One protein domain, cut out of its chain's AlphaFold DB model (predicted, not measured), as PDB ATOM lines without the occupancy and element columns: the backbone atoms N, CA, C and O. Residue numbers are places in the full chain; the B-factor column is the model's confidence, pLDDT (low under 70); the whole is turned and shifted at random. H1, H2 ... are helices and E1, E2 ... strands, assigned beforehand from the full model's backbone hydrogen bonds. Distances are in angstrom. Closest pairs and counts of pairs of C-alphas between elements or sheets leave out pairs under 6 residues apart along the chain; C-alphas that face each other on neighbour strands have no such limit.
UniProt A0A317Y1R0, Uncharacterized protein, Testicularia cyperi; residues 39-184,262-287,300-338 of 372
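This is residues 39 to 184, 262 to 287 and 300 to 338 of the 372 residues of an uncharacterized protein of Testicularia cyperi (UniProt A0A317Y1R0). Two strongly twisted antiparallel sheets, E1-E5-E9-E3 and E4-E8-E6, form a sandwich, with H4 packed on E8 and H1 packed on H4, only grazing the sheet E4-E8-E6 with its residues 62 to 66. The outline is elongated: H2, H3 and the small antiparallel pair E2-E7 lie toward one end, H6 packs on E9 toward the other, and residues 300 to 306 of H5 stick out there. The 211 printed residues include six named helices and nine named strands, in the order E1 E2 H1 E3 E4 H2 H3 E5 E6 H4 E7 E8 H5 H6 E9, class mixed. The whole is only just compact, close to loose, with a radius of gyration of the C-alphas of 20.1 A and spans of 70 by 37 by 24 A.

Start at E1, residues 41 to 47, an edge strand; its neighbour is E5, residues 149 to 155, with N 45 and O 151 2.9 A apart, within hydrogen-bond range. Next come E9, residues 325 to 335 (N 152 and O 330, 2.9 A), and E3, residues 82 to 86 (N 84 and O 327, 2.8 A). In the other sheet, E8, residues 270 to 279, pairs with E4, residues 101 to 106 (N 103 and O 273, 2.9 A), and E6, residues 161 to 168 (N 164 and O 276, 2.9 A). The two sheets make a sandwich, two sheets face to face, and the parts of them that face each other are 8.7 A apart centre to centre. E2, residues 51 to 53, pairs with E7, residues 265 to 267 (N 266 and O 52, 2.9 A). H1, residues 60 to 68, touches H4, residues 170 to 176, closest at the C-alphas of Ala 62 and Pro 170, 5.3 A. H2, residues 118 to 126, is close but not clearly touching H3, residues 129 to 146; their closest C-alphas, Tyr 124 and Arg 132, are 6.5 A apart. H6, residues 312 to 319, lies over E9 at a height of 8.5 A over the sheet; H5, residues 300 to 310, and H6 meet only through their link. In the six helices every O i to N i+4 pair is within hydrogen-bond range.

Find C-alpha 41 at (164.816, 224.616, 203.339), where E1 begins. H3 runs 25.0 A, E8 29.0 A and E9 31.1 A, ending at C-alpha 335, (152.098, 210.368, 206.232).

The farthest C-alphas, of Asn 128 and Phe 300, are 70.7 A apart. Residues 185 to 261 and 288 to 299 are not printed; the gaps are 16.6 A and 11.4 A between C-alphas. The links H1 to E3, E3 to E4 and E4 to H2 are long. Look for pLDDT under 70 in 26 residues, among them 179 to 184 and 317 to 322.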
ATOM      1  N   GLN A  39     159.097 227.736 203.604       63.53
ATOM      2  CA  GLN A  39     160.388 228.366 203.878       63.53
ATOM      3  C   GLN A  39     161.485 227.746 203.007       63.53
ATOM      4  O   GLN A  39     161.380 226.596 202.573       63.53
ATOM      5  N   ALA A  40     162.529 228.525 202.713       64.56
ATOM      6  CA  ALA A  40     163.702 228.024 202.009       64.56
ATOM      7  C   ALA A  40     164.401 226.991 202.905       64.56
ATOM      8  O   ALA A  40     165.034 227.341 203.901       64.56
ATOM      9  N   ASN A  41     164.221 225.710 202.583       69.88
ATOM     10  CA  ASN A  41     164.816 224.616 203.339       69.88
ATOM     11  C   ASN A  41     166.311 224.555 203.021       69.88
ATOM     12  O   ASN A  41     166.683 224.346 201.865       69.88
ATOM     13  N   THR A  42     167.146 224.728 204.041       79.00
ATOM     14  CA  THR A  42     168.602 224.596 203.920       79.00
ATOM     15  C   THR A  42     169.027 223.145 204.078       79.00
ATOM     16  O   THR A  42     169.848 222.663 203.306       79.00
ATOM     17  N   GLU A  43     168.409 222.417 205.012       90.69
ATOM     18  CA  GLU A  43     168.641 220.985 205.174       90.69
ATOM     19  C   GLU A  43     167.346 220.252 205.530       90.69
ATOM     20  O   GLU A  43     166.500 220.747 206.275       90.69
ATOM     21  N   ILE A  44     167.185 219.048 204.972       92.94
ATOM     22  CA  ILE A  44     166.059 218.155 205.242       92.94
ATOM     23  C   ILE A  44     166.615 216.777 205.577       92.94
ATOM     24  O   ILE A  44     167.341 216.179 204.782       92.94
ATOM     25  N   ARG A  45     166.211 216.234 206.724       95.56
ATOM     26  CA  ARG A  45     166.532 214.868 207.136       95.56
ATOM     27  C   ARG A  45     165.251 214.082 207.344       95.56
ATOM     28  O   ARG A  45     164.473 214.360 208.250       95.56
ATOM     29  N   ASN A  46     165.052 213.075 206.500       95.50
ATOM     30  CA  ASN A  46     164.007 212.077 206.688       95.50
ATOM     31  C   ASN A  46     164.588 210.915 207.483       95.50
ATOM     32  O   ASN A  46     165.613 210.356 207.096       95.50
ATOM     33  N   PHE A  47     163.918 210.523 208.556       95.62
ATOM     34  CA  PHE A  47     164.364 209.433 209.412       95.62
ATOM     35  C   PHE A  47     163.180 208.615 209.922       95.62
ATOM     36  O   PHE A  47     162.008 208.920 209.687       95.62
ATOM     37  N   GLY A  48     163.513 207.533 210.611       90.12
ATOM     38  CA  GLY A  48     162.551 206.662 211.256       90.12
ATOM     39  C   GLY A  48     162.170 205.422 210.435       90.12
ATOM     40  O   GLY A  48     162.333 205.410 209.205       90.12
ATOM     41  N   PRO A  49     161.635 204.391 211.115       91.25
ATOM     42  CA  PRO A  49     161.483 204.313 212.570       91.25
ATOM     43  C   PRO A  49     162.841 204.089 213.240       91.25
ATOM     44  O   PRO A  49     163.592 203.202 212.837       91.25
ATOM     45  N   VAL A  50     163.162 204.913 214.237       92.19
ATOM     46  CA  VAL A  50     164.357 204.715 215.063       92.19
ATOM     47  C   VAL A  50     163.972 203.765 216.176       92.19
ATOM     48  O   VAL A  50     162.946 203.963 216.826       92.19
ATOM     49  N   LEU A  51     164.740 202.690 216.322       91.69
ATOM     50  CA  LEU A  51     164.395 201.588 217.204       91.69
ATOM     51  C   LEU A  51     165.365 201.546 218.383       91.69
ATOM     52  O   LEU A  51     166.531 201.193 218.219       91.69
ATOM     53  N   CYS A  52     164.842 201.839 219.565       89.44
ATOM     54  CA  CYS A  52     165.532 201.764 220.835       89.44
ATOM     55  C   CYS A  52     165.514 200.333 221.357       89.44
ATOM     56  O   CYS A  52     164.504 199.627 221.274       89.44
ATOM     57  N   ARG A  53     166.631 199.909 221.947       87.19
ATOM     58  CA  ARG A  53     166.700 198.681 222.734       87.19
ATOM     59  C   ARG A  53     165.694 198.764 223.884       87.19
ATOM     60  O   ARG A  53     165.753 199.708 224.667       87.19
ATOM     61  N   ALA A  54     164.776 197.804 223.980       84.50
ATOM     62  CA  ALA A  54     164.045 197.567 225.219       84.50
ATOM     63  C   ALA A  54     164.833 196.575 226.060       84.50
ATOM     64  O   ALA A  54     165.133 195.459 225.635       84.50
ATOM     65  N   ASP A  55     165.182 197.018 227.251       74.88
ATOM     66  CA  ASP A  55     165.586 196.158 228.349       74.88
ATOM     67  C   ASP A  55     164.355 195.717 229.150       74.88
ATOM     68  O   ASP A  55     163.223 196.125 228.879       74.88
ATOM     69  N   GLU A  56     164.594 194.878 230.154       64.75
ATOM     70  CA  GLU A  56     163.583 194.344 231.074       64.75
ATOM     71  C   GLU A  56     162.773 195.445 231.793       64.75
ATOM     72  O   GLU A  56     161.686 195.183 232.305       64.75
ATOM     73  N   TYR A  57     163.262 196.691 231.778       63.69
ATOM     74  CA  TYR A  57     162.669 197.846 232.453       63.69
ATOM     75  C   TYR A  57     162.065 198.887 231.499       63.69
ATOM     76  O   TYR A  57     161.570 199.917 231.960       63.69
ATOM     77  N   GLY A  58     162.041 198.619 230.190       64.38
ATOM     78  CA  GLY A  58     161.347 199.456 229.213       64.38
ATOM     79  C   GLY A  58     162.098 200.720 228.782       64.38
ATOM     80  O   GLY A  58     161.456 201.757 228.655       64.38
ATOM     81  N   HIS A  59     163.411 200.609 228.510       78.69
ATOM     82  CA  HIS A  59     164.326 201.583 227.871       78.69
ATOM     83  C   HIS A  59     165.234 202.404 228.817       78.69
ATOM     84  O   HIS A  59     165.193 203.638 228.822       78.69
ATOM     85  N   LEU A  60     166.133 201.759 229.572       81.00
ATOM     86  CA  LEU A  60     167.118 202.433 230.438       81.00
ATOM     87  C   LEU A  60     168.006 203.424 229.678       81.00
ATOM     88  O   LEU A  60     168.211 204.532 230.165       81.00
ATOM     89  N   ALA A  61     168.492 203.072 228.482       84.06
ATOM     90  CA  ALA A  61     169.322 203.978 227.680       84.06
ATOM     91  C   ALA A  61     168.565 205.263 227.300       84.06
ATOM     92  O   ALA A  61     169.108 206.361 227.405       84.06
ATOM     93  N   ALA A  62     167.283 205.146 226.931       87.12
ATOM     94  CA  ALA A  62     166.438 206.308 226.655       87.12
ATOM     95  C   ALA A  62     166.264 207.174 227.910       87.12
ATOM     96  O   ALA A  62     166.461 208.383 227.855       87.12
ATOM     97  N   LYS A  63     166.005 206.545 229.063       85.44
ATOM     98  CA  LYS A  63     165.854 207.237 230.347       85.44
ATOM     99  C   LYS A  63     167.134 207.941 230.810       85.44
ATOM    100  O   LYS A  63     167.058 209.030 231.370       85.44
ATOM    101  N   ALA A  64     168.302 207.336 230.606       85.62
ATOM    102  CA  ALA A  64     169.585 207.955 230.932       85.62
ATOM    103  C   ALA A  64     169.866 209.153 230.013       85.62
ATOM    104  O   ALA A  64     170.270 210.216 230.484       85.62
ATOM    105  N   ALA A  65     169.586 209.015 228.716       89.62
ATOM    106  CA  ALA A  65     169.712 210.120 227.774       89.62
ATOM    107  C   ALA A  65     168.718 211.256 228.094       89.62
ATOM    108  O   ALA A  65     169.089 212.424 228.025       89.62
ATOM    109  N   ASP A  66     167.510 210.934 228.565       89.38
ATOM    110  CA  ASP A  66     166.524 211.920 229.023       89.38
ATOM    111  C   ASP A  66     166.999 212.702 230.249       89.38
ATOM    112  O   ASP A  66     166.709 213.890 230.381       89.38
ATOM    113  N   GLN A  67     167.725 212.047 231.158       87.69
ATOM    114  CA  GLN A  67     168.335 212.718 232.305       87.69
ATOM    115  C   GLN A  67     169.451 213.664 231.865       87.69
ATOM    116  O   GLN A  67     169.539 214.777 232.379       87.69
ATOM    117  N   LEU A  68     170.272 213.250 230.896       86.56
ATOM    118  CA  LEU A  68     171.307 214.101 230.309       86.56
ATOM    119  C   LEU A  68     170.703 215.308 229.570       86.56
ATOM    120  O   LEU A  68     171.250 216.408 229.618       86.56
ATOM    121  N   ALA A  69     169.557 215.107 228.919       91.38
ATOM    122  CA  ALA A  69     168.862 216.104 228.117       91.38
ATOM    123  C   ALA A  69     167.779 216.890 228.880       91.38
ATOM    124  O   ALA A  69     166.978 217.583 228.253       91.38
ATOM    125  N   ALA A  70     167.736 216.799 230.213       89.31
ATOM    126  CA  ALA A  70     166.669 217.389 231.027       89.31
ATOM    127  C   ALA A  70     166.500 218.905 230.810       89.31
ATOM    128  O   ALA A  70     165.377 219.410 230.841       89.31
ATOM    129  N   ASP A  71     167.602 219.608 230.533       88.56
ATOM    130  CA  ASP A  71     167.635 221.059 230.318       88.56
ATOM    131  C   ASP A  71     167.632 221.461 228.831       88.56
ATOM    132  O   ASP A  71     167.763 222.641 228.494       88.56
ATOM    133  N   TRP A  72     167.533 220.496 227.913       92.75
ATOM    134  CA  TRP A  72     167.567 220.770 226.478       92.75
ATOM    135  C   TRP A  72     166.180 221.172 225.964       92.75
ATOM    136  O   TRP A  72     165.157 220.681 226.447       92.75
ATOM    137  N   PRO A  73     166.100 222.053 224.953       93.50
ATOM    138  CA  PRO A  73     164.821 222.401 224.364       93.50
ATOM    139  C   PRO A  73     164.228 221.227 223.589       93.50
ATOM    140  O   PRO A  73     164.930 220.461 222.927       93.50
ATOM    141  N   ILE A  74     162.904 221.134 223.650       94.31
ATOM    142  CA  ILE A  74     162.137 220.030 223.081       94.31
ATOM    143  C   ILE A  74     161.397 220.517 221.835       94.31
ATOM    144  O   ILE A  74     160.563 221.423 221.906       94.31
ATOM    145  N   LEU A  75     161.658 219.877 220.699       94.44
ATOM    146  CA  LEU A  75     160.934 220.055 219.449       94.44
ATOM    147  C   LEU A  75     159.904 218.933 219.296       94.44
ATOM    148  O   LEU A  75     160.247 217.752 219.266       94.44
ATOM    149  N   ARG A  76     158.629 219.314 219.182       94.62
ATOM    150  CA  ARG A  76     157.503 218.388 218.987       94.62
ATOM    151  C   ARG A  76     157.000 218.406 217.543       94.62
ATOM    152  O   ARG A  76     157.062 219.467 216.919       94.62
ATOM    153  N   PRO A  77     156.432 217.292 217.042       93.31
ATOM    154  CA  PRO A  77     155.798 217.217 215.741       93.31
ATOM    155  C   PRO A  77     154.719 218.288 215.589       93.31
ATOM    156  O   PRO A  77     153.687 218.254 216.261       93.31
ATOM    157  N   LYS A  78     154.962 219.261 214.713       90.88
ATOM    158  CA  LYS A  78     154.044 220.366 214.418       90.88
ATOM    159  C   LYS A  78     154.171 220.753 212.950       90.88
ATOM    160  O   LYS A  78     155.240 220.676 212.360       90.88
ATOM    161  N   SER A  79     153.070 221.218 212.363       85.06
ATOM    162  CA  SER A  79     153.076 221.800 211.013       85.06
ATOM    163  C   SER A  79     153.662 223.212 210.973       85.06
ATOM    164  O   SER A  79     153.965 223.717 209.896       85.06
ATOM    165  N   THR A  80     153.779 223.867 212.129       86.62
ATOM    166  CA  THR A  80     154.331 225.213 212.260       86.62
ATOM    167  C   THR A  80     155.810 225.149 212.644       86.62
ATOM    168  O   THR A  80     156.147 224.405 213.573       86.62
ATOM    169  N   PRO A  81     156.682 225.936 211.990       88.88
ATOM    170  CA  PRO A  81     158.080 226.066 212.389       88.88
ATOM    171  C   PRO A  81     158.195 226.592 213.817       88.88
ATOM    172  O   PRO A  81     157.384 227.405 214.252       88.88
ATOM    173  N   SER A  82     159.193 226.094 214.541       90.50
ATOM    174  CA  SER A  82     159.612 226.627 215.837       90.50
ATOM    175  C   SER A  82     160.909 227.407 215.649       90.50
ATOM    176  O   SER A  82     161.822 226.929 214.970       90.50
ATOM    177  N   THR A  83     160.979 228.600 216.230       89.00
ATOM    178  CA  THR A  83     162.101 229.523 216.055       89.00
ATOM    179  C   THR A  83     163.126 229.353 217.168       89.00
ATOM    180  O   THR A  83     162.820 229.445 218.356       89.00
ATOM    181  N   PHE A  84     164.377 229.171 216.770       88.44
ATOM    182  CA  PHE A  84     165.511 228.989 217.660       88.44
ATOM    183  C   PHE A  84     166.614 229.992 217.342       88.44
ATOM    184  O   PHE A  84     166.846 230.306 216.184       88.44
ATOM    185  N   SER A  85     167.323 230.491 218.354       88.06
ATOM    186  CA  SER A  85     168.422 231.451 218.152       88.06
ATOM    187  C   SER A  85     169.779 230.822 218.453       88.06
ATOM    188  O   SER A  85     170.095 230.620 219.625       88.06
ATOM    189  N   ILE A  86     170.600 230.553 217.432       87.31
ATOM    190  CA  ILE A  86     171.900 229.867 217.584       87.31
ATOM    191  C   ILE A  86     173.049 230.768 217.131       87.31
ATOM    192  O   ILE A  86     172.928 231.509 216.157       87.31
ATOM    193  N   ALA A  87     174.174 230.724 217.843       87.94
ATOM    194  CA  ALA A  87     175.392 231.412 217.432       87.94
ATOM    195  C   ALA A  87     176.147 230.572 216.383       87.94
ATOM    196  O   ALA A  87     176.494 229.426 216.681       87.94
ATOM    197  N   PRO A  88     176.405 231.095 215.170       88.06
ATOM    198  CA  PRO A  88     177.178 230.380 214.164       88.06
ATOM    199  C   PRO A  88     178.640 230.260 214.592       88.06
ATOM    200  O   PRO A  88     179.201 231.155 215.230       88.06
ATOM    201  N   THR A  89     179.276 229.167 214.188       87.31
ATOM    202  CA  THR A  89     180.703 228.927 214.417       87.31
ATOM    203  C   THR A  89     181.460 228.977 213.088       87.31
ATOM    204  O   THR A  89     180.938 228.583 212.047       87.31
ATOM    205  N   VAL A  90     182.677 229.536 213.089       86.88
ATOM    206  CA  VAL A  90     183.482 229.712 211.859       86.88
ATOM    207  C   VAL A  90     184.171 228.405 211.455       86.88
ATOM    208  O   VAL A  90     184.304 228.103 210.273       86.88
ATOM    209  N   HIS A  91     184.573 227.606 212.444       84.38
ATOM    210  CA  HIS A  91     185.211 226.309 212.254       84.38
ATOM    211  C   HIS A  91     184.574 225.309 213.214       84.38
ATOM    212  O   HIS A  91     184.997 225.194 214.360       84.38
ATOM    213  N   ALA A  92     183.528 224.625 212.756       83.31
ATOM    214  CA  ALA A  92     182.948 223.523 213.506       83.31
ATOM    215  C   ALA A  92     183.565 222.212 213.033       83.31
ATOM    216  O   ALA A  92     183.537 221.901 211.841       83.31
ATOM    217  N   ASN A  93     184.093 221.424 213.963       86.88
ATOM    218  CA  ASN A  93     184.277 220.007 213.707       86.88
ATOM    219  C   ASN A  93     182.925 219.323 213.949       86.88
ATOM    220  O   ASN A  93     182.366 219.443 215.032       86.88
ATOM    221  N   LEU A  94     182.408 218.608 212.950       82.25
ATOM    222  CA  LEU A  94     181.118 217.908 213.040       82.25
ATOM    223  C   LEU A  94     181.072 216.888 214.190       82.25
ATOM    224  O   LEU A  94     180.007 216.582 214.705       82.25
ATOM    225  N   SER A  95     182.233 216.367 214.593       83.69
ATOM    226  CA  SER A  95     182.352 215.397 215.687       83.69
ATOM    227  C   SER A  95     182.473 216.025 217.079       83.69
ATOM    228  O   SER A  95     182.472 215.298 218.070       83.69
ATOM    229  N   ASP A  96     182.592 217.351 217.169       84.38
ATOM    230  CA  ASP A  96     182.742 218.045 218.442       84.38
ATOM    231  C   ASP A  96     181.381 218.201 219.133       84.38
ATOM    232  O   ASP A  96     180.509 218.937 218.668       84.38
ATOM    233  N   SER A  97     181.193 217.495 220.252       83.06
ATOM    234  CA  SER A  97     179.958 217.546 221.041       83.06
ATOM    235  C   SER A  97     179.769 218.881 221.767       83.06
ATOM    236  O   SER A  97     178.651 219.204 222.183       83.06
ATOM    237  N   GLU A  98     180.832 219.678 221.913       83.56
ATOM    238  CA  GLU A  98     180.770 221.002 222.528       83.56
ATOM    239  C   GLU A  98     180.311 222.085 221.550       83.56
ATOM    240  O   GLU A  98     179.705 223.075 221.977       83.56
ATOM    241  N   ALA A  99     180.552 221.888 220.254       85.00
ATOM    242  CA  ALA A  99     180.128 222.803 219.207       85.00
ATOM    243  C   ALA A  99     178.622 222.680 218.930       85.00
ATOM    244  O   ALA A  99     178.049 221.597 218.978       85.00
ATOM    245  N   GLY A 100     177.967 223.790 218.588       88.50
ATOM    246  CA  GLY A 100     176.565 223.781 218.164       88.50
ATOM    247  C   GLY A 100     175.541 223.765 219.304       88.50
ATOM    248  O   GLY A 100     175.789 224.258 220.405       88.50
ATOM    249  N   ALA A 101     174.343 223.266 219.004       91.62
ATOM    250  CA  ALA A 101     173.218 223.214 219.930       91.62
ATOM    251  C   ALA A 101     172.581 221.824 219.954       91.62
ATOM    252  O   ALA A 101     172.475 221.157 218.928       91.62
ATOM    253  N   TRP A 102     172.119 221.423 221.132       94.31
ATOM    254  CA  TRP A 102     171.458 220.146 221.367       94.31
ATOM    255  C   TRP A 102     169.966 220.358 221.589       94.31
ATOM    256  O   TRP A 102     169.570 221.301 222.277       94.31
ATOM    257  N   LEU A 103     169.144 219.496 220.995       95.62
ATOM    258  CA  LEU A 103     167.691 219.510 221.140       95.62
ATOM    259  C   LEU A 103     167.152 218.092 221.266       95.62
ATOM    260  O   LEU A 103     167.700 217.145 220.703       95.62
ATOM    261  N   VAL A 104     166.022 217.972 221.951       96.56
ATOM    262  CA  VAL A 104     165.253 216.731 222.033       96.56
ATOM    263  C   VAL A 104     164.146 216.772 220.990       96.56
ATOM    264  O   VAL A 104     163.346 217.704 220.957       96.56
ATOM    265  N   LEU A 105     164.075 215.753 220.145       96.50
ATOM    266  CA  LEU A 105     162.966 215.501 219.235       96.50
ATOM    267  C   LEU A 105     161.983 214.559 219.929       96.50
ATOM    268  O   LEU A 105     162.212 213.353 220.010       96.50
ATOM    269  N   ASP A 106     160.893 215.117 220.440       95.06
ATOM    270  CA  ASP A 106     159.838 214.364 221.117       95.06
ATOM    271  C   ASP A 106     158.869 213.805 220.072       95.06
ATOM    272  O   ASP A 106     157.960 214.500 219.635       95.06
ATOM    273  N   LEU A 107     159.066 212.555 219.650       93.25
ATOM    274  CA  LEU A 107     158.261 211.874 218.630       93.25
ATOM    275  C   LEU A 107     156.886 211.411 219.139       93.25
ATOM    276  O   LEU A 107     156.161 210.709 218.424       93.25
ATOM    277  N   SER A 108     156.531 211.748 220.380       89.94
ATOM    278  CA  SER A 108     155.245 211.402 220.968       89.94
ATOM    279  C   SER A 108     154.103 212.275 220.456       89.94
ATOM    280  O   SER A 108     154.246 213.473 220.204       89.94
ATOM    281  N   ASP A 109     152.916 211.676 220.351       79.44
ATOM    282  CA  ASP A 109     151.698 212.398 219.997       79.44
ATOM    283  C   ASP A 109     151.196 213.155 221.237       79.44
ATOM    284  O   ASP A 109     150.307 212.705 221.962       79.44
ATOM    285  N   ASN A 110     151.797 214.317 221.516       73.62
ATOM    286  CA  ASN A 110     151.512 215.157 222.688       73.62
ATOM    287  C   ASN A 110     151.782 214.457 224.033       73.62
ATOM    288  O   ASN A 110     150.933 214.467 224.929       73.62
ATOM    289  N   GLY A 111     152.945 213.822 224.180       72.62
ATOM    290  CA  GLY A 111     153.306 213.070 225.385       72.62
ATOM    291  C   GLY A 111     152.641 211.697 225.472       72.62
ATOM    292  O   GLY A 111     152.858 210.970 226.437       72.62
ATOM    293  N   LYS A 112     151.824 211.323 224.478       72.00
ATOM    294  CA  LYS A 112     151.252 209.983 224.358       72.00
ATOM    295  C   LYS A 112     152.071 209.211 223.339       72.00
ATOM    296  O   LYS A 112     151.798 209.245 222.142       72.00
ATOM    297  N   PHE A 113     153.096 208.520 223.811       71.00
ATOM    298  CA  PHE A 113     153.718 207.456 223.044       71.00
ATOM    299  C   PHE A 113     153.310 206.143 223.695       71.00
ATOM    300  O   PHE A 113     153.583 205.923 224.873       71.00
ATOM    301  N   ASN A 114     152.623 205.279 222.949       67.38
ATOM    302  CA  ASN A 114     152.366 203.917 223.405       67.38
ATOM    303  C   ASN A 114     153.668 203.126 223.257       67.38
ATOM    304  O   ASN A 114     153.839 202.376 222.296       67.38
ATOM    305  N   ILE A 115     154.605 203.356 224.174       68.75
ATOM    306  CA  ILE A 115     155.717 202.439 224.382       68.75
ATOM    307  C   ILE A 115     155.087 201.170 224.968       68.75
ATOM    308  O   ILE A 115     154.242 201.289 225.864       68.75
ATOM    309  N   PRO A 116     155.422 199.971 224.466       70.00
ATOM    310  CA  PRO A 116     155.034 198.746 225.147       70.00
ATOM    311  C   PRO A 116     155.484 198.833 226.603       70.00
ATOM    312  O   PRO A 116     156.614 199.232 226.890       70.00
ATOM    313  N   SER A 117     154.590 198.496 227.530       74.44
ATOM    314  CA  SER A 117     154.966 198.465 228.939       74.44
ATOM    315  C   SER A 117     156.134 197.485 229.141       74.44
ATOM    316  O   SER A 117     156.307 196.576 228.324       74.44
ATOM    317  N   PRO A 118     156.928 197.601 230.219       72.81
ATOM    318  CA  PRO A 118     157.972 196.616 230.515       72.81
ATOM    319  C   PRO A 118     157.440 195.173 230.500       72.81
ATOM    320  O   PRO A 118     158.111 194.260 230.030       72.81
ATOM    321  N   LEU A 119     156.181 194.992 230.919       76.12
ATOM    322  CA  LEU A 119     155.470 193.718 230.857       76.12
ATOM    323  C   LEU A 119     155.171 193.272 229.417       76.12
ATOM    324  O   LEU A 119     155.314 192.101 229.085       76.12
ATOM    325  N   ASP A 120     154.795 194.187 228.527       80.88
ATOM    326  CA  ASP A 120     154.644 193.854 227.109       80.88
ATOM    327  C   ASP A 120     156.000 193.477 226.498       80.88
ATOM    328  O   ASP A 120     156.093 192.488 225.777       80.88
ATOM    329  N   ALA A 121     157.069 194.212 226.820       79.69
ATOM    330  CA  ALA A 121     158.419 193.907 226.352       79.69
ATOM    331  C   ALA A 121     158.909 192.532 226.845       79.69
ATOM    332  O   ALA A 121     159.505 191.785 226.062       79.69
ATOM    333  N   SER A 122     158.600 192.155 228.091       79.25
ATOM    334  CA  SER A 122     158.907 190.818 228.611       79.25
ATOM    335  C   SER A 122     158.105 189.733 227.891       79.25
ATOM    336  O   SER A 122     158.671 188.721 227.493       79.25
ATOM    337  N   LEU A 123     156.824 189.974 227.589       83.06
ATOM    338  CA  LEU A 123     156.020 189.040 226.792       83.06
ATOM    339  C   LEU A 123     156.608 188.819 225.386       83.06
ATOM    340  O   LEU A 123     156.519 187.714 224.855       83.06
ATOM    341  N   TYR A 124     157.248 189.826 224.774       83.38
ATOM    342  CA  TYR A 124     157.985 189.642 223.512       83.38
ATOM    343  C   TYR A 124     159.214 188.731 223.672       83.38
ATOM    344  O   TYR A 124     159.574 188.013 222.730       83.38
ATOM    345  N   MET A 125     159.852 188.753 224.843       81.88
ATOM    346  CA  MET A 125     160.975 187.877 225.185       81.88
ATOM    347  C   MET A 125     160.550 186.443 225.503       81.88
ATOM    348  O   MET A 125     161.338 185.527 225.271       81.88
ATOM    349  N   ASP A 126     159.305 186.233 225.920       86.38
ATOM    350  CA  ASP A 126     158.753 184.894 226.154       86.38
ATOM    351  C   ASP A 126     158.312 184.193 224.857       86.38
ATOM    352  O   ASP A 126     158.138 182.973 224.820       86.38
ATOM    353  N   LEU A 127     158.153 184.938 223.755       87.31
ATOM    354  CA  LEU A 127     157.818 184.359 222.453       87.31
ATOM    355  C   LEU A 127     158.958 183.483 221.915       87.31
ATOM    356  O   LEU A 127     160.136 183.862 221.953       87.31
ATOM    357  N   ASN A 128     158.571 182.359 221.300       90.88
ATOM    358  CA  ASN A 128     159.440 181.493 220.502       90.88
ATOM    359  C   ASN A 128     160.222 182.337 219.467       90.88
ATOM    360  O   ASN A 128     159.608 183.206 218.834       90.88
ATOM    361  N   PRO A 129     161.531 182.105 219.228       88.00
ATOM    362  CA  PRO A 129     162.329 182.948 218.329       88.00
ATOM    363  C   PRO A 129     161.724 183.159 216.935       88.00
ATOM    364  O   PRO A 129     161.820 184.252 216.380       88.00
ATOM    365  N   ARG A 130     161.044 182.142 216.386       91.44
ATOM    366  CA  ARG A 130     160.328 182.252 215.106       91.44
ATOM    367  C   ARG A 130     159.190 183.272 215.167       91.44
ATOM    368  O   ARG A 130     159.099 184.132 214.294       91.44
ATOM    369  N   ASP A 131     158.337 183.185 216.181       92.12
ATOM    370  CA  ASP A 131     157.172 184.062 216.321       92.12
ATOM    371  C   ASP A 131     157.606 185.491 216.651       92.12
ATOM    372  O   ASP A 131     157.056 186.449 216.105       92.12
ATOM    373  N   ARG A 132     158.664 185.634 217.461       87.75
ATOM    374  CA  ARG A 132     159.317 186.919 217.726       87.75
ATOM    375  C   ARG A 132     159.801 187.569 216.437       87.75
ATOM    376  O   ARG A 132     159.493 188.733 216.203       87.75
ATOM    377  N   TRP A 133     160.511 186.824 215.590       88.62
ATOM    378  CA  TRP A 133     161.001 187.337 214.312       88.62
ATOM    379  C   TRP A 133     159.855 187.759 213.381       88.62
ATOM    380  O   TRP A 133     159.909 188.843 212.798       88.62
ATOM    381  N   ILE A 134     158.788 186.952 213.277       92.81
ATOM    382  CA  ILE A 134     157.610 187.284 212.455       92.81
ATOM    383  C   ILE A 134     156.958 188.572 212.965       92.81
ATOM    384  O   ILE A 134     156.725 189.495 212.183       92.81
ATOM    385  N   ARG A 135     156.698 188.660 214.272       91.25
ATOM    386  CA  ARG A 135     156.044 189.821 214.881       91.25
ATOM    387  C   ARG A 135     156.895 191.081 214.752       91.25
ATOM    388  O   ARG A 135     156.388 192.090 214.282       91.25
ATOM    389  N   GLN A 136     158.194 190.999 215.041       88.38
ATOM    390  CA  GLN A 136     159.130 192.110 214.835       88.38
ATOM    391  C   GLN A 136     159.191 192.557 213.372       88.38
ATOM    392  O   GLN A 136     159.309 193.748 213.102       88.38
ATOM    393  N   THR A 137     159.093 191.630 212.417       90.88
ATOM    394  CA  THR A 137     159.081 191.974 210.990       90.88
ATOM    395  C   THR A 137     157.801 192.719 210.612       90.88
ATOM    396  O   THR A 137     157.878 193.758 209.956       90.88
ATOM    397  N   LEU A 138     156.635 192.238 211.054       93.25
ATOM    398  CA  LEU A 138     155.350 192.908 210.823       93.25
ATOM    399  C   LEU A 138     155.309 194.293 211.472       93.25
ATOM    400  O   LEU A 138     154.956 195.272 210.814       93.25
ATOM    401  N   ASP A 139     155.737 194.378 212.729       91.25
ATOM    402  CA  ASP A 139     155.808 195.621 213.487       91.25
ATOM    403  C   ASP A 139     156.771 196.609 212.814       91.25
ATOM    404  O   ASP A 139     156.411 197.759 212.578       91.25
ATOM    405  N   ARG A 140     157.955 196.159 212.376       90.12
ATOM    406  CA  ARG A 140     158.916 196.993 211.637       90.12
ATOM    407  C   ARG A 140     158.320 197.558 210.354       90.12
ATOM    408  O   ARG A 140     158.540 198.733 210.054       90.12
ATOM    409  N   VAL A 141     157.568 196.760 209.598       92.31
ATOM    410  CA  VAL A 141     156.876 197.234 208.393       92.31
ATOM    411  C   VAL A 141     155.814 198.269 208.767       92.31
ATOM    412  O   VAL A 141     155.813 199.361 208.205       92.31
ATOM    413  N   ALA A 142     154.970 197.987 209.763       91.62
ATOM    414  CA  ALA A 142     153.951 198.924 210.234       91.62
ATOM    415  C   ALA A 142     154.562 200.254 210.715       91.62
ATOM    416  O   ALA A 142     154.096 201.334 210.341       91.62
ATOM    417  N   TRP A 143     155.652 200.203 211.482       91.19
ATOM    418  CA  TRP A 143     156.389 201.376 211.952       91.19
ATOM    419  C   TRP A 143     157.070 202.133 210.813       91.19
ATOM    420  O   TRP A 143     157.134 203.357 210.849       91.19
ATOM    421  N   THR A 144     157.493 201.448 209.750       89.94
ATOM    422  CA  THR A 144     158.015 202.106 208.541       89.94
ATOM    423  C   THR A 144     156.963 202.975 207.852       89.94
ATOM    424  O   THR A 144     157.306 203.973 207.228       89.94
ATOM    425  N   PHE A 145     155.674 202.682 208.007       91.25
ATOM    426  CA  PHE A 145     154.616 203.528 207.448       91.25
ATOM    427  C   PHE A 145     154.066 204.571 208.424       91.25
ATOM    428  O   PHE A 145     153.497 205.568 207.981       91.25
ATOM    429  N   THR A 146     154.221 204.356 209.734       88.06
ATOM    430  CA  THR A 146     153.541 205.154 210.774       88.06
ATOM    431  C   THR A 146     154.474 205.978 211.658       88.06
ATOM    432  O   THR A 146     154.038 206.971 212.231       88.06
ATOM    433  N   LYS A 147     155.749 205.598 211.781       90.81
ATOM    434  CA  LYS A 147     156.735 206.187 212.705       90.81
ATOM    435  C   LYS A 147     157.944 206.743 211.954       90.81
ATOM    436  O   LYS A 147     159.091 206.536 212.345       90.81
ATOM    437  N   ARG A 148     157.683 207.439 210.848       94.56
ATOM    438  CA  ARG A 148     158.699 208.184 210.100       94.56
ATOM    439  C   ARG A 148     158.451 209.670 210.232       94.56
ATOM    440  O   ARG A 148     157.306 210.119 210.244       94.56
ATOM    441  N   PHE A 149     159.538 210.414 210.293       95.62
ATOM    442  CA  PHE A 149     159.516 211.841 210.532       95.62
ATOM    443  C   PHE A 149     160.491 212.531 209.588       95.62
ATOM    444  O   PHE A 149     161.404 211.918 209.028       95.62
ATOM    445  N   THR A 150     160.269 213.819 209.393       96.19
ATOM    446  CA  THR A 150     161.189 214.702 208.698       96.19
ATOM    447  C   THR A 150     161.502 215.869 209.613       96.19
ATOM    448  O   THR A 150     160.594 216.466 210.193       96.19
ATOM    449  N   VAL A 151     162.787 216.161 209.780       96.12
ATOM    450  CA  VAL A 151     163.245 217.407 210.389       96.12
ATOM    451  C   VAL A 151     163.786 218.284 209.282       96.12
ATOM    452  O   VAL A 151     164.553 217.822 208.433       96.12
ATOM    453  N   ARG A 152     163.379 219.548 209.291       94.62
ATOM    454  CA  ARG A 152     163.863 220.552 208.351       94.62
ATOM    455  C   ARG A 152     164.419 221.725 209.121       94.62
ATOM    456  O   ARG A 152     163.814 222.164 210.098       94.62
ATOM    457  N   SER A 153     165.542 222.232 208.638       94.06
ATOM    458  CA  SER A 153     166.057 223.535 209.019       94.06
ATOM    459  C   SER A 153     165.830 224.520 207.884       94.06
ATOM    460  O   SER A 153     166.059 224.222 206.706       94.06
ATOM    461  N   SER A 154     165.360 225.701 208.251       91.38
ATOM    462  CA  SER A 154     165.231 226.849 207.368       91.38
ATOM    463  C   SER A 154     165.922 228.049 208.001       91.38
ATOM    464  O   SER A 154     165.771 228.351 209.186       91.38
ATOM    465  N   ILE A 155     166.710 228.733 207.179       88.81
ATOM    466  CA  ILE A 155     167.475 229.920 207.549       88.81
ATOM    467  C   ILE A 155     167.158 230.999 206.524       88.81
ATOM    468  O   ILE A 155     166.856 230.710 205.362       88.81
ATOM    469  N   ALA A 156     167.221 232.260 206.944       84.94
ATOM    470  CA  ALA A 156     167.105 233.368 206.015       84.94
ATOM    471  C   ALA A 156     168.205 233.298 204.940       84.94
ATOM    472  O   ALA A 156     169.389 233.224 205.257       84.94
ATOM    473  N   ALA A 157     167.820 233.396 203.665       82.19
ATOM    474  CA  ALA A 157     168.742 233.282 202.528       82.19
ATOM    475  C   ALA A 157     169.823 234.381 202.475       82.19
ATOM    476  O   ALA A 157     170.803 234.257 201.746       82.19
ATOM    477  N   ASN A 158     169.652 235.473 203.222       80.88
ATOM    478  CA  ASN A 158     170.648 236.535 203.314       80.88
ATOM    479  C   ASN A 158     171.800 236.191 204.279       80.88
ATOM    480  O   ASN A 158     172.827 236.873 204.278       80.88
ATOM    481  N   LEU A 159     171.635 235.161 205.112       85.62
ATOM    482  CA  LEU A 159     172.656 234.678 206.027       85.62
ATOM    483  C   LEU A 159     173.520 233.642 205.304       85.62
ATOM    484  O   LEU A 159     173.015 232.650 204.788       85.62
ATOM    485  N   ALA A 160     174.833 233.860 205.283       88.94
ATOM    486  CA  ALA A 160     175.792 232.916 204.717       88.94
ATOM    487  C   ALA A 160     176.140 231.831 205.748       88.94
ATOM    488  O   ALA A 160     177.269 231.759 206.235       88.94
ATOM    489  N   VAL A 161     175.132 231.053 206.143       90.31
ATOM    490  CA  VAL A 161     175.254 229.983 207.136       90.31
ATOM    491  C   VAL A 161     174.683 228.695 206.577       90.31
ATOM    492  O   VAL A 161     173.561 228.659 206.081       90.31
ATOM    493  N   GLU A 162     175.469 227.635 206.693       93.06
ATOM    494  CA  GLU A 162     175.056 226.263 206.453       93.06
ATOM    495  C   GLU A 162     174.772 225.617 207.810       93.06
ATOM    496  O   GLU A 162     175.573 225.724 208.735       93.06
ATOM    497  N   VAL A 163     173.609 224.995 207.972       93.25
ATOM    498  CA  VAL A 163     173.298 224.222 209.179       93.25
ATOM    499  C   VAL A 163     173.460 222.763 208.835       93.25
ATOM    500  O   VAL A 163     172.896 222.334 207.836       93.25
ATOM    501  N   HIS A 164     174.195 222.044 209.678       95.31
ATOM    502  CA  HIS A 164     174.271 220.594 209.662       95.31
ATOM    503  C   HIS A 164     173.388 220.009 210.767       95.31
ATOM    504  O   HIS A 164     173.472 220.412 211.930       95.31
ATOM    505  N   LEU A 165     172.538 219.064 210.379       95.81
ATOM    506  CA  LEU A 165     171.625 218.317 211.230       95.81
ATOM    507  C   LEU A 165     172.166 216.905 211.447       95.81
ATOM    508  O   LEU A 165     172.196 216.097 210.513       95.81
ATOM    509  N   GLU A 166     172.517 216.578 212.686       95.81
ATOM    510  CA  GLU A 166     172.899 215.223 213.067       95.81
ATOM    511  C   GLU A 166     171.891 214.624 214.047       95.81
ATOM    512  O   GLU A 166     171.654 215.143 215.137       95.81
ATOM    513  N   LEU A 167     171.259 213.534 213.621       96.25
ATOM    514  CA  LEU A 167     170.287 212.790 214.412       96.25
ATOM    515  C   LEU A 167     171.013 211.676 215.144       96.25
ATOM    516  O   LEU A 167     171.753 210.925 214.513       96.25
ATOM    517  N   LEU A 168     170.783 211.589 216.448       95.50
ATOM    518  CA  LEU A 168     171.496 210.689 217.336       95.50
ATOM    519  C   LEU A 168     170.509 209.874 218.164       95.50
ATOM    520  O   LEU A 168     169.563 210.410 218.757       95.50
ATOM    521  N   ASP A 169     170.776 208.577 218.231       94.75
ATOM    522  CA  ASP A 169     170.041 207.651 219.086       94.75
ATOM    523  C   ASP A 169     170.430 207.864 220.564       94.75
ATOM    524  O   ASP A 169     171.507 208.400 220.848       94.75
ATOM    525  N   PRO A 170     169.612 207.425 221.543       92.69
ATOM    526  CA  PRO A 170     169.956 207.581 222.958       92.69
ATOM    527  C   PRO A 170     171.334 207.020 223.328       92.69
ATOM    528  O   PRO A 170     172.081 207.645 224.074       92.69
ATOM    529  N   GLU A 171     171.702 205.871 222.760       90.81
ATOM    530  CA  GLU A 171     173.004 205.235 222.993       90.81
ATOM    531  C   GLU A 171     174.169 206.075 222.439       90.81
ATOM    532  O   GLU A 171     175.225 206.177 223.068       90.81
ATOM    533  N   GLU A 172     173.978 206.706 221.276       92.31
ATOM    534  CA  GLU A 172     174.978 207.561 220.630       92.31
ATOM    535  C   GLU A 172     175.152 208.885 221.375       92.31
ATOM    536  O   GLU A 172     176.276 209.369 221.524       92.31
ATOM    537  N   VAL A 173     174.057 209.448 221.889       91.94
ATOM    538  CA  VAL A 173     174.093 210.654 222.723       91.94
ATOM    539  C   VAL A 173     174.829 210.416 224.024       91.94
ATOM    540  O   VAL A 173     175.678 211.227 224.383       91.94
ATOM    541  N   LEU A 174     174.570 209.299 224.703       89.12
ATOM    542  CA  LEU A 174     175.301 208.950 225.921       89.12
ATOM    543  C   LEU A 174     176.799 208.796 225.636       89.12
ATOM    544  O   LEU A 174     177.623 209.400 226.324       89.12
ATOM    545  N   LYS A 175     177.146 208.110 224.537       87.69
ATOM    546  CA  LYS A 175     178.536 207.969 224.083       87.69
ATOM    547  C   LYS A 175     179.204 209.322 223.808       87.69
ATOM    548  O   LYS A 175     180.357 209.517 224.181       87.69
ATOM    549  N   ARG A 176     178.500 210.270 223.176       87.25
ATOM    550  CA  ARG A 176     179.009 211.634 222.919       87.25
ATOM    551  C   ARG A 176     179.067 212.516 224.161       87.25
ATOM    552  O   ARG A 176     179.923 213.393 224.233       87.25
ATOM    553  N   GLY A 177     178.179 212.284 225.122       82.06
ATOM    554  CA  GLY A 177     178.183 212.943 226.423       82.06
ATOM    555  C   GLY A 177     179.320 212.482 227.336       82.06
ATOM    556  O   GLY A 177     179.434 212.999 228.444       82.06
ATOM    557  N   GLY A 178     180.138 211.514 226.901       75.06
ATOM    558  CA  GLY A 178     181.164 210.893 227.739       75.06
ATOM    559  C   GLY A 178     180.573 210.067 228.881       75.06
ATOM    560  O   GLY A 178     181.272 209.770 229.843       75.06
ATOM    561  N   VAL A 179     179.285 209.721 228.789       69.12
ATOM    562  CA  VAL A 179     178.613 208.854 229.748       69.12
ATOM    563  C   VAL A 179     178.739 207.439 229.210       69.12
ATOM    564  O   VAL A 179     178.005 207.026 228.308       69.12
ATOM    565  N   GLU A 180     179.699 206.694 229.752       59.94
ATOM    566  CA  GLU A 180     179.701 205.244 229.600       59.94
ATOM    567  C   GLU A 180     178.450 204.718 230.302       59.94
ATOM    568  O   GLU A 180     178.291 204.814 231.519       59.94
ATOM    569  N   TRP A 181     177.499 204.245 229.502       60.12
ATOM    570  CA  TRP A 181     176.330 203.552 230.005       60.12
ATOM    571  C   TRP A 181     176.642 202.065 229.914       60.12
ATOM    572  O   TRP A 181     176.446 201.412 228.893       60.12
ATOM    573  N   GLU A 182     177.196 201.521 230.987       51.28
ATOM    574  CA  GLU A 182     177.240 200.080 231.152       51.28
ATOM    575  C   GLU A 182     176.044 199.676 231.992       51.28
ATOM    576  O   GLU A 182     175.834 200.135 233.116       51.28
ATOM    577  N   ALA A 183     175.213 198.826 231.405       48.72
ATOM    578  CA  ALA A 183     174.155 198.159 232.124       48.72
ATOM    579  C   ALA A 183     174.808 196.997 232.899       48.72
ATOM    580  O   ALA A 183     174.697 195.830 232.527       48.72
ATOM    581  N   GLU A 184     175.630 197.346 233.890       39.09
ATOM    582  CA  GLU A 184     176.356 196.388 234.716       39.09
ATOM    583  C   GLU A 184     175.375 195.750 235.707       39.09
ATOM    584  O   GLU A 184     174.573 196.445 236.340       39.09
ATOM    585  N   SER A 262     169.745 188.822 221.035       77.94
ATOM    586  CA  SER A 262     169.605 190.260 220.802       77.94
ATOM    587  C   SER A 262     168.297 190.793 221.416       77.94
ATOM    588  O   SER A 262     167.228 190.241 221.117       77.94
ATOM    589  N   PRO A 263     168.353 191.863 222.222       80.94
ATOM    590  CA  PRO A 263     167.185 192.421 222.892       80.94
ATOM    591  C   PRO A 263     166.156 192.930 221.870       80.94
ATOM    592  O   PRO A 263     166.532 193.361 220.770       80.94
ATOM    593  N   PRO A 264     164.856 192.900 222.205       85.19
ATOM    594  CA  PRO A 264     163.822 193.412 221.331       85.19
ATOM    595  C   PRO A 264     164.015 194.921 221.181       85.19
ATOM    596  O   PRO A 264     164.419 195.616 222.115       85.19
ATOM    597  N   ARG A 265     163.754 195.431 219.980       88.50
ATOM    598  CA  ARG A 265     163.838 196.863 219.703       88.50
ATOM    599  C   ARG A 265     162.456 197.404 219.387       88.50
ATOM    600  O   ARG A 265     161.739 196.813 218.580       88.50
ATOM    601  N   PHE A 266     162.116 198.531 219.994       90.00
ATOM    602  CA  PHE A 266     160.848 199.222 219.793       90.00
ATOM    603  C   PHE A 266     161.100 200.666 219.366       90.00
ATOM    604  O   PHE A 266     162.186 201.185 219.615       90.00
ATOM    605  N   PRO A 267     160.138 201.324 218.705       91.44
ATOM    606  CA  PRO A 267     160.265 202.724 218.334       91.44
ATOM    607  C   PRO A 267     160.628 203.601 219.535       91.44
ATOM    608  O   PRO A 267     159.968 203.519 220.567       91.44
ATOM    609  N   CYS A 268     161.655 204.435 219.389       91.50
ATOM    610  CA  CYS A 268     161.991 205.443 220.389       91.50
ATOM    611  C   CYS A 268     160.898 206.517 220.434       91.50
ATOM    612  O   CYS A 268     160.418 206.967 219.387       91.50
ATOM    613  N   ASP A 269     160.534 206.955 221.633       91.56
ATOM    614  CA  ASP A 269     159.678 208.119 221.847       91.56
ATOM    615  C   ASP A 269     160.448 209.432 221.681       91.56
ATOM    616  O   ASP A 269     159.873 210.436 221.263       91.56
ATOM    617  N   ARG A 270     161.751 209.416 221.970       94.06
ATOM    618  CA  ARG A 270     162.644 210.567 221.872       94.06
ATOM    619  C   ARG A 270     163.906 210.231 221.095       94.06
ATOM    620  O   ARG A 270     164.474 209.149 221.222       94.06
ATOM    621  N   ILE A 271     164.331 211.187 220.283       96.19
ATOM    622  CA  ILE A 271     165.601 211.183 219.549       96.19
ATOM    623  C   ILE A 271     166.273 212.516 219.833       96.19
ATOM    624  O   ILE A 271     165.609 213.490 220.181       96.19
ATOM    625  N   TYR A 272     167.580 212.585 219.664       96.81
ATOM    626  CA  TYR A 272     168.327 213.800 219.917       96.81
ATOM    627  C   TYR A 272     168.851 214.377 218.611       96.81
ATOM    628  O   TYR A 272     169.249 213.652 217.701       96.81
ATOM    629  N   LEU A 273     168.816 215.698 218.515       96.94
ATOM    630  CA  LEU A 273     169.303 216.443 217.369       96.94
ATOM    631  C   LEU A 273     170.464 217.323 217.807       96.94
ATOM    632  O   LEU A 273     170.321 218.165 218.696       96.94
ATOM    633  N   HIS A 274     171.594 217.146 217.139       95.75
ATOM    634  CA  HIS A 274     172.757 218.005 217.254       95.75
ATOM    635  C   HIS A 274     172.806 218.929 216.032       95.75
ATOM    636  O   HIS A 274     172.873 218.483 214.887       95.75
ATOM    637  N   LEU A 275     172.670 220.230 216.284       94.50
ATOM    638  CA  LEU A 275     172.651 221.288 215.279       94.50
ATOM    639  C   LEU A 275     173.990 222.000 215.235       94.50
ATOM    640  O   LEU A 275     174.390 222.618 216.222       94.50
ATOM    641  N   ILE A 276     174.622 222.024 214.068       94.69
ATOM    642  CA  ILE A 276     175.913 222.684 213.889       94.69
ATOM    643  C   ILE A 276     175.782 223.757 212.801       94.69
ATOM    644  O   ILE A 276     175.850 223.437 211.613       94.69
ATOM    645  N   PRO A 277     175.572 225.034 213.172       92.75
ATOM    646  CA  PRO A 277     175.613 226.140 212.225       92.75
ATOM    647  C   PRO A 277     177.061 226.536 211.912       92.75
ATOM    648  O   PRO A 277     177.806 226.995 212.787       92.75
ATOM    649  N   VAL A 278     177.432 226.411 210.642       93.31
ATOM    650  CA  VAL A 278     178.734 226.772 210.080       93.31
ATOM    651  C   VAL A 278     178.589 228.022 209.221       93.31
ATOM    652  O   VAL A 278     177.774 228.082 208.303       93.31
ATOM    653  N   SER A 279     179.389 229.046 209.505       92.00
ATOM    654  CA  SER A 279     179.433 230.256 208.680       92.00
ATOM    655  C   SER A 279     180.211 229.988 207.387       92.00
ATOM    656  O   SER A 279     181.419 229.771 207.439       92.00
ATOM    657  N   THR A 280     179.552 230.039 206.226       90.56
ATOM    658  CA  THR A 280     180.132 229.666 204.917       90.56
ATOM    659  C   THR A 280     180.441 230.847 203.995       90.56
ATOM    660  O   THR A 280     180.867 230.654 202.856       90.56
ATOM    661  N   GLY A 281     180.296 232.091 204.456       86.19
ATOM    662  CA  GLY A 281     180.665 233.245 203.639       86.19
ATOM    663  C   GLY A 281     180.281 234.594 204.230       86.19
ATOM    664  O   GLY A 281     180.204 234.770 205.443       86.19
ATOM    665  N   VAL A 282     180.056 235.559 203.338       84.19
ATOM    666  CA  VAL A 282     179.661 236.928 203.685       84.19
ATOM    667  C   VAL A 282     178.147 237.059 203.551       84.19
ATOM    668  O   VAL A 282     177.589 236.761 202.497       84.19
ATOM    669  N   SER A 283     177.481 237.514 204.612       82.19
ATOM    670  CA  SER A 283     176.042 237.783 204.598       82.19
ATOM    671  C   SER A 283     175.679 238.833 203.547       82.19
ATOM    672  O   SER A 283     176.352 239.861 203.435       82.19
ATOM    673  N   ILE A 284     174.576 238.618 202.836       79.88
ATOM    674  CA  ILE A 284     174.045 239.588 201.881       79.88
ATOM    675  C   ILE A 284     173.327 240.691 202.675       79.88
ATOM    676  O   ILE A 284     172.441 240.382 203.480       79.88
ATOM    677  N   PRO A 285     173.684 241.975 202.490       70.81
ATOM    678  CA  PRO A 285     173.012 243.070 203.177       70.81
ATOM    679  C   PRO A 285     171.556 243.196 202.714       70.81
ATOM    680  O   PRO A 285     171.228 242.970 201.549       70.81
ATOM    681  N   TYR A 286     170.672 243.589 203.630       67.50
ATOM    682  CA  TYR A 286     169.254 243.769 203.337       67.50
ATOM    683  C   TYR A 286     169.022 244.900 202.331       67.50
ATOM    684  O   TYR A 286     169.465 246.032 202.537       67.50
ATOM    685  N   ALA A 287     168.242 244.620 201.282       62.72
ATOM    686  CA  ALA A 287     167.884 245.606 200.260       62.72
ATOM    687  C   ALA A 287     167.151 246.835 200.841       62.72
ATOM    688  O   ALA A 287     167.262 247.940 200.305       62.72
ATOM    689  N   PHE A 300     157.637 247.001 193.480       77.44
ATOM    690  CA  PHE A 300     158.015 247.321 194.855       77.44
ATOM    691  C   PHE A 300     157.009 246.740 195.851       77.44
ATOM    692  O   PHE A 300     157.402 246.148 196.853       77.44
ATOM    693  N   TRP A 301     155.709 246.859 195.567       79.19
ATOM    694  CA  TRP A 301     154.684 246.275 196.431       79.19
ATOM    695  C   TRP A 301     154.732 244.744 196.421       79.19
ATOM    696  O   TRP A 301     154.643 244.137 197.485       79.19
ATOM    697  N   LEU A 302     154.932 244.125 195.253       77.44
ATOM    698  CA  LEU A 302     155.078 242.670 195.132       77.44
ATOM    699  C   LEU A 302     156.303 242.156 195.891       77.44
ATOM    700  O   LEU A 302     156.180 241.191 196.639       77.44
ATOM    701  N   ASN A 303     157.450 242.829 195.768       72.38
ATOM    702  CA  ASN A 303     158.657 242.481 196.514       72.38
ATOM    703  C   ASN A 303     158.457 242.681 198.017       72.38
ATOM    704  O   ASN A 303     158.819 241.807 198.792       72.38
ATOM    705  N   ARG A 304     157.799 243.765 198.443       74.06
ATOM    706  CA  ARG A 304     157.483 243.998 199.859       74.06
ATOM    707  C   ARG A 304     156.496 242.975 200.419       74.06
ATOM    708  O   ARG A 304     156.582 242.634 201.594       74.06
ATOM    709  N   LEU A 305     155.543 242.503 199.615       74.62
ATOM    710  CA  LEU A 305     154.622 241.440 200.013       74.62
ATOM    711  C   LEU A 305     155.346 240.092 200.087       74.62
ATOM    712  O   LEU A 305     155.161 239.368 201.058       74.62
ATOM    713  N   ALA A 306     156.196 239.784 199.105       71.50
ATOM    714  CA  ALA A 306     157.040 238.596 199.124       71.50
ATOM    715  C   ALA A 306     157.964 238.610 200.347       71.50
ATOM    716  O   ALA A 306     157.997 237.638 201.089       71.50
ATOM    717  N   GLU A 307     158.624 239.733 200.630       71.25
ATOM    718  CA  GLU A 307     159.370 239.909 201.869       71.25
ATOM    719  C   GLU A 307     158.438 239.714 203.067       71.25
ATOM    720  O   GLU A 307     158.653 238.821 203.862       71.25
ATOM    721  N   ARG A 308     157.319 240.422 203.191       73.69
ATOM    722  CA  ARG A 308     156.438 240.248 204.357       73.69
ATOM    723  C   ARG A 308     156.000 238.794 204.609       73.69
ATOM    724  O   ARG A 308     155.784 238.443 205.759       73.69
ATOM    725  N   ILE A 309     155.856 237.980 203.566       70.12
ATOM    726  CA  ILE A 309     155.400 236.588 203.675       70.12
ATOM    727  C   ILE A 309     156.562 235.613 203.908       70.12
ATOM    728  O   ILE A 309     156.400 234.646 204.644       70.12
ATOM    729  N   TYR A 310     157.733 235.860 203.315       65.56
ATOM    730  CA  TYR A 310     158.886 234.950 203.372       65.56
ATOM    731  C   TYR A 310     160.026 235.434 204.293       65.56
ATOM    732  O   TYR A 310     161.008 234.725 204.486       65.56
ATOM    733  N   SER A 311     159.911 236.635 204.865       64.69
ATOM    734  CA  SER A 311     160.979 237.379 205.557       64.69
ATOM    735  C   SER A 311     160.737 237.485 207.068       64.69
ATOM    736  O   SER A 311     161.360 238.315 207.722       64.69
ATOM    737  N   ASP A 312     159.871 236.666 207.678       71.31
ATOM    738  CA  ASP A 312     159.772 236.646 209.153       71.31
ATOM    739  C   ASP A 312     161.131 236.308 209.791       71.31
ATOM    740  O   ASP A 312     161.605 237.048 210.653       71.31
ATOM    741  N   LEU A 313     161.851 235.329 209.229       66.94
ATOM    742  CA  LEU A 313     163.241 235.000 209.591       66.94
ATOM    743  C   LEU A 313     164.201 236.194 209.476       66.94
ATOM    744  O   LEU A 313     165.138 236.348 210.255       66.94
ATOM    745  N   VAL A 314     163.993 237.048 208.480       69.12
ATOM    746  CA  VAL A 314     164.820 238.231 208.217       69.12
ATOM    747  C   VAL A 314     164.503 239.350 209.206       69.12
ATOM    748  O   VAL A 314     165.418 239.995 209.720       69.12
ATOM    749  N   ASN A 315     163.221 239.579 209.496       70.38
ATOM    750  CA  ASN A 315     162.796 240.562 210.487       70.38
ATOM    751  C   ASN A 315     163.346 240.190 211.866       70.38
ATOM    752  O   ASN A 315     163.838 241.058 212.590       70.38
ATOM    753  N   GLU A 316     163.321 238.906 212.211       70.75
ATOM    754  CA  GLU A 316     163.941 238.396 213.429       70.75
ATOM    755  C   GLU A 316     165.461 238.533 213.405       70.75
ATOM    756  O   GLU A 316     166.033 239.019 214.377       70.75
ATOM    757  N   ALA A 317     166.118 238.209 212.290       66.94
ATOM    758  CA  ALA A 317     167.567 238.347 212.159       66.94
ATOM    759  C   ALA A 317     168.024 239.807 212.308       66.94
ATOM    760  O   ALA A 317     169.085 240.061 212.868       66.94
ATOM    761  N   SER A 318     167.203 240.777 211.889       68.56
ATOM    762  CA  SER A 318     167.488 242.204 212.092       68.56
ATOM    763  C   SER A 318     167.376 242.659 213.556       68.56
ATOM    764  O   SER A 318     168.025 243.629 213.950       68.56
ATOM    765  N   LYS A 319     166.558 241.971 214.363       69.25
ATOM    766  CA  LYS A 319     166.398 242.221 215.807       69.25
ATOM    767  C   LYS A 319     167.393 241.423 216.643       69.25
ATOM    768  O   LYS A 319     167.705 241.820 217.767       69.25
ATOM    769  N   ALA A 320     167.843 240.284 216.126       64.56
ATOM    770  CA  ALA A 320     168.796 239.424 216.791       64.56
ATOM    771  C   ALA A 320     170.126 240.164 216.974       64.56
ATOM    772  O   ALA A 320     170.592 240.907 216.110       64.56
ATOM    773  N   SER A 321     170.744 239.979 218.143       66.31
ATOM    774  CA  SER A 321     172.083 240.514 218.388       66.31
ATOM    775  C   SER A 321     173.051 239.982 217.327       66.31
ATOM    776  O   SER A 321     172.895 238.846 216.883       66.31
ATOM    777  N   SER A 322     174.095 240.742 216.983       65.31
ATOM    778  CA  SER A 322     175.099 240.373 215.965       65.31
ATOM    779  C   SER A 322     175.805 239.022 216.182       65.31
ATOM    780  O   SER A 322     176.611 238.613 215.353       65.31
ATOM    781  N   LYS A 323     175.529 238.333 217.296       79.00
ATOM    782  CA  LYS A 323     176.110 237.045 217.681       79.00
ATOM    783  C   LYS A 323     175.183 235.844 217.478       79.00
ATOM    784  O   LYS A 323     175.665 234.722 217.567       79.00
ATOM    785  N   THR A 324     173.885 236.040 217.255       84.38
ATOM    786  CA  THR A 324     172.889 234.952 217.218       84.38
ATOM    787  C   THR A 324     172.022 235.055 215.977       84.38
ATOM    788  O   THR A 324     171.596 236.150 215.627       84.38
ATOM    789  N   LEU A 325     171.721 233.921 215.355       85.25
ATOM    790  CA  LEU A 325     170.921 233.836 214.143       85.25
ATOM    791  C   LEU A 325     169.634 233.052 214.407       85.25
ATOM    792  O   LEU A 325     169.704 231.995 215.044       85.25
ATOM    793  N   PRO A 326     168.478 233.539 213.927       89.06
ATOM    794  CA  PRO A 326     167.245 232.776 213.979       89.06
ATOM    795  C   PRO A 326     167.305 231.625 212.970       89.06
ATOM    796  O   PRO A 326     167.666 231.802 211.805       89.06
ATOM    797  N   ILE A 327     166.952 230.436 213.439       89.12
ATOM    798  CA  ILE A 327     166.832 229.207 212.668       89.12
ATOM    799  C   ILE A 327     165.443 228.663 212.949       89.12
ATOM    800  O   ILE A 327     165.046 228.478 214.100       89.12
ATOM    801  N   HIS A 328     164.703 228.401 211.888       92.06
ATOM    802  CA  HIS A 328     163.416 227.745 211.980       92.06
ATOM    803  C   HIS A 328     163.625 226.241 211.856       92.06
ATOM    804  O   HIS A 328     164.262 225.762 210.919       92.06
ATOM    805  N   LEU A 329     163.087 225.494 212.815       93.50
ATOM    806  CA  LEU A 329     163.078 224.039 212.783       93.50
ATOM    807  C   LEU A 329     161.642 223.547 212.705       93.50
ATOM    808  O   LEU A 329     160.788 223.936 213.506       93.50
ATOM    809  N   THR A 330     161.379 222.663 211.751       93.94
ATOM    810  CA  THR A 330     160.117 221.928 211.661       93.94
ATOM    811  C   THR A 330     160.392 220.451 211.860       93.94
ATOM    812  O   THR A 330     161.253 219.876 211.202       93.94
ATOM    813  N   LEU A 331     159.651 219.832 212.776       95.56
ATOM    814  CA  LEU A 331     159.566 218.384 212.913       95.56
ATOM    815  C   LEU A 331     158.170 217.983 212.454       95.56
ATOM    816  O   LEU A 331     157.179 218.403 213.047       95.56
ATOM    817  N   GLU A 332     158.079 217.176 211.405       94.25
ATOM    818  CA  GLU A 332     156.802 216.745 210.843       94.25
ATOM    819  C   GLU A 332     156.729 215.219 210.736       94.25
ATOM    820  O   GLU A 332     157.716 214.576 210.366       94.25
ATOM    821  N   PRO A 333     155.555 214.618 210.987       93.88
ATOM    822  CA  PRO A 333     155.335 213.219 210.667       93.88
ATOM    823  C   PRO A 333     155.225 213.027 209.146       93.88
ATOM    824  O   PRO A 333     154.646 213.850 208.426       93.88
ATOM    825  N   LEU A 334     155.763 211.909 208.656       93.81
ATOM    826  CA  LEU A 334     155.617 211.464 207.274       93.81
ATOM    827  C   LEU A 334     154.388 210.555 207.159       93.81
ATOM    828  O   LEU A 334     154.404 209.386 207.546       93.81
ATOM    829  N   VAL A 335     153.321 211.091 206.579       91.62
ATOM    830  CA  VAL A 335     152.098 210.368 206.232       91.62
ATOM    831  C   VAL A 335     152.433 209.297 205.190       91.62
ATOM    832  O   VAL A 335     153.070 209.574 204.169       91.62
ATOM    833  N   LEU A 336     152.027 208.054 205.467       90.69
ATOM    834  CA  LEU A 336     152.363 206.867 204.664       90.69
ATOM    835  C   LEU A 336     153.881 206.647 204.501       90.69
ATOM    836  O   LEU A 336     154.324 206.030 203.535       90.69
ATOM    837  N   GLY A 337     154.693 207.178 205.418       87.50
ATOM    838  CA  GLY A 337     156.146 207.017 205.420       87.50
ATOM    839  C   GLY A 337     156.902 207.782 204.327       87.50
ATOM    840  O   GLY A 337     158.116 207.599 204.215       87.50
ATOM    841  N   VAL A 338     156.224 208.619 203.530       91.25
ATOM    842  CA  VAL A 338     156.837 209.349 202.402       91.25
ATOM    843  C   VAL A 338     156.439 210.819 202.369       91.25
ATOM    844  O   VAL A 338     157.282 211.670 202.093       91.25
TER     845      VAL A 338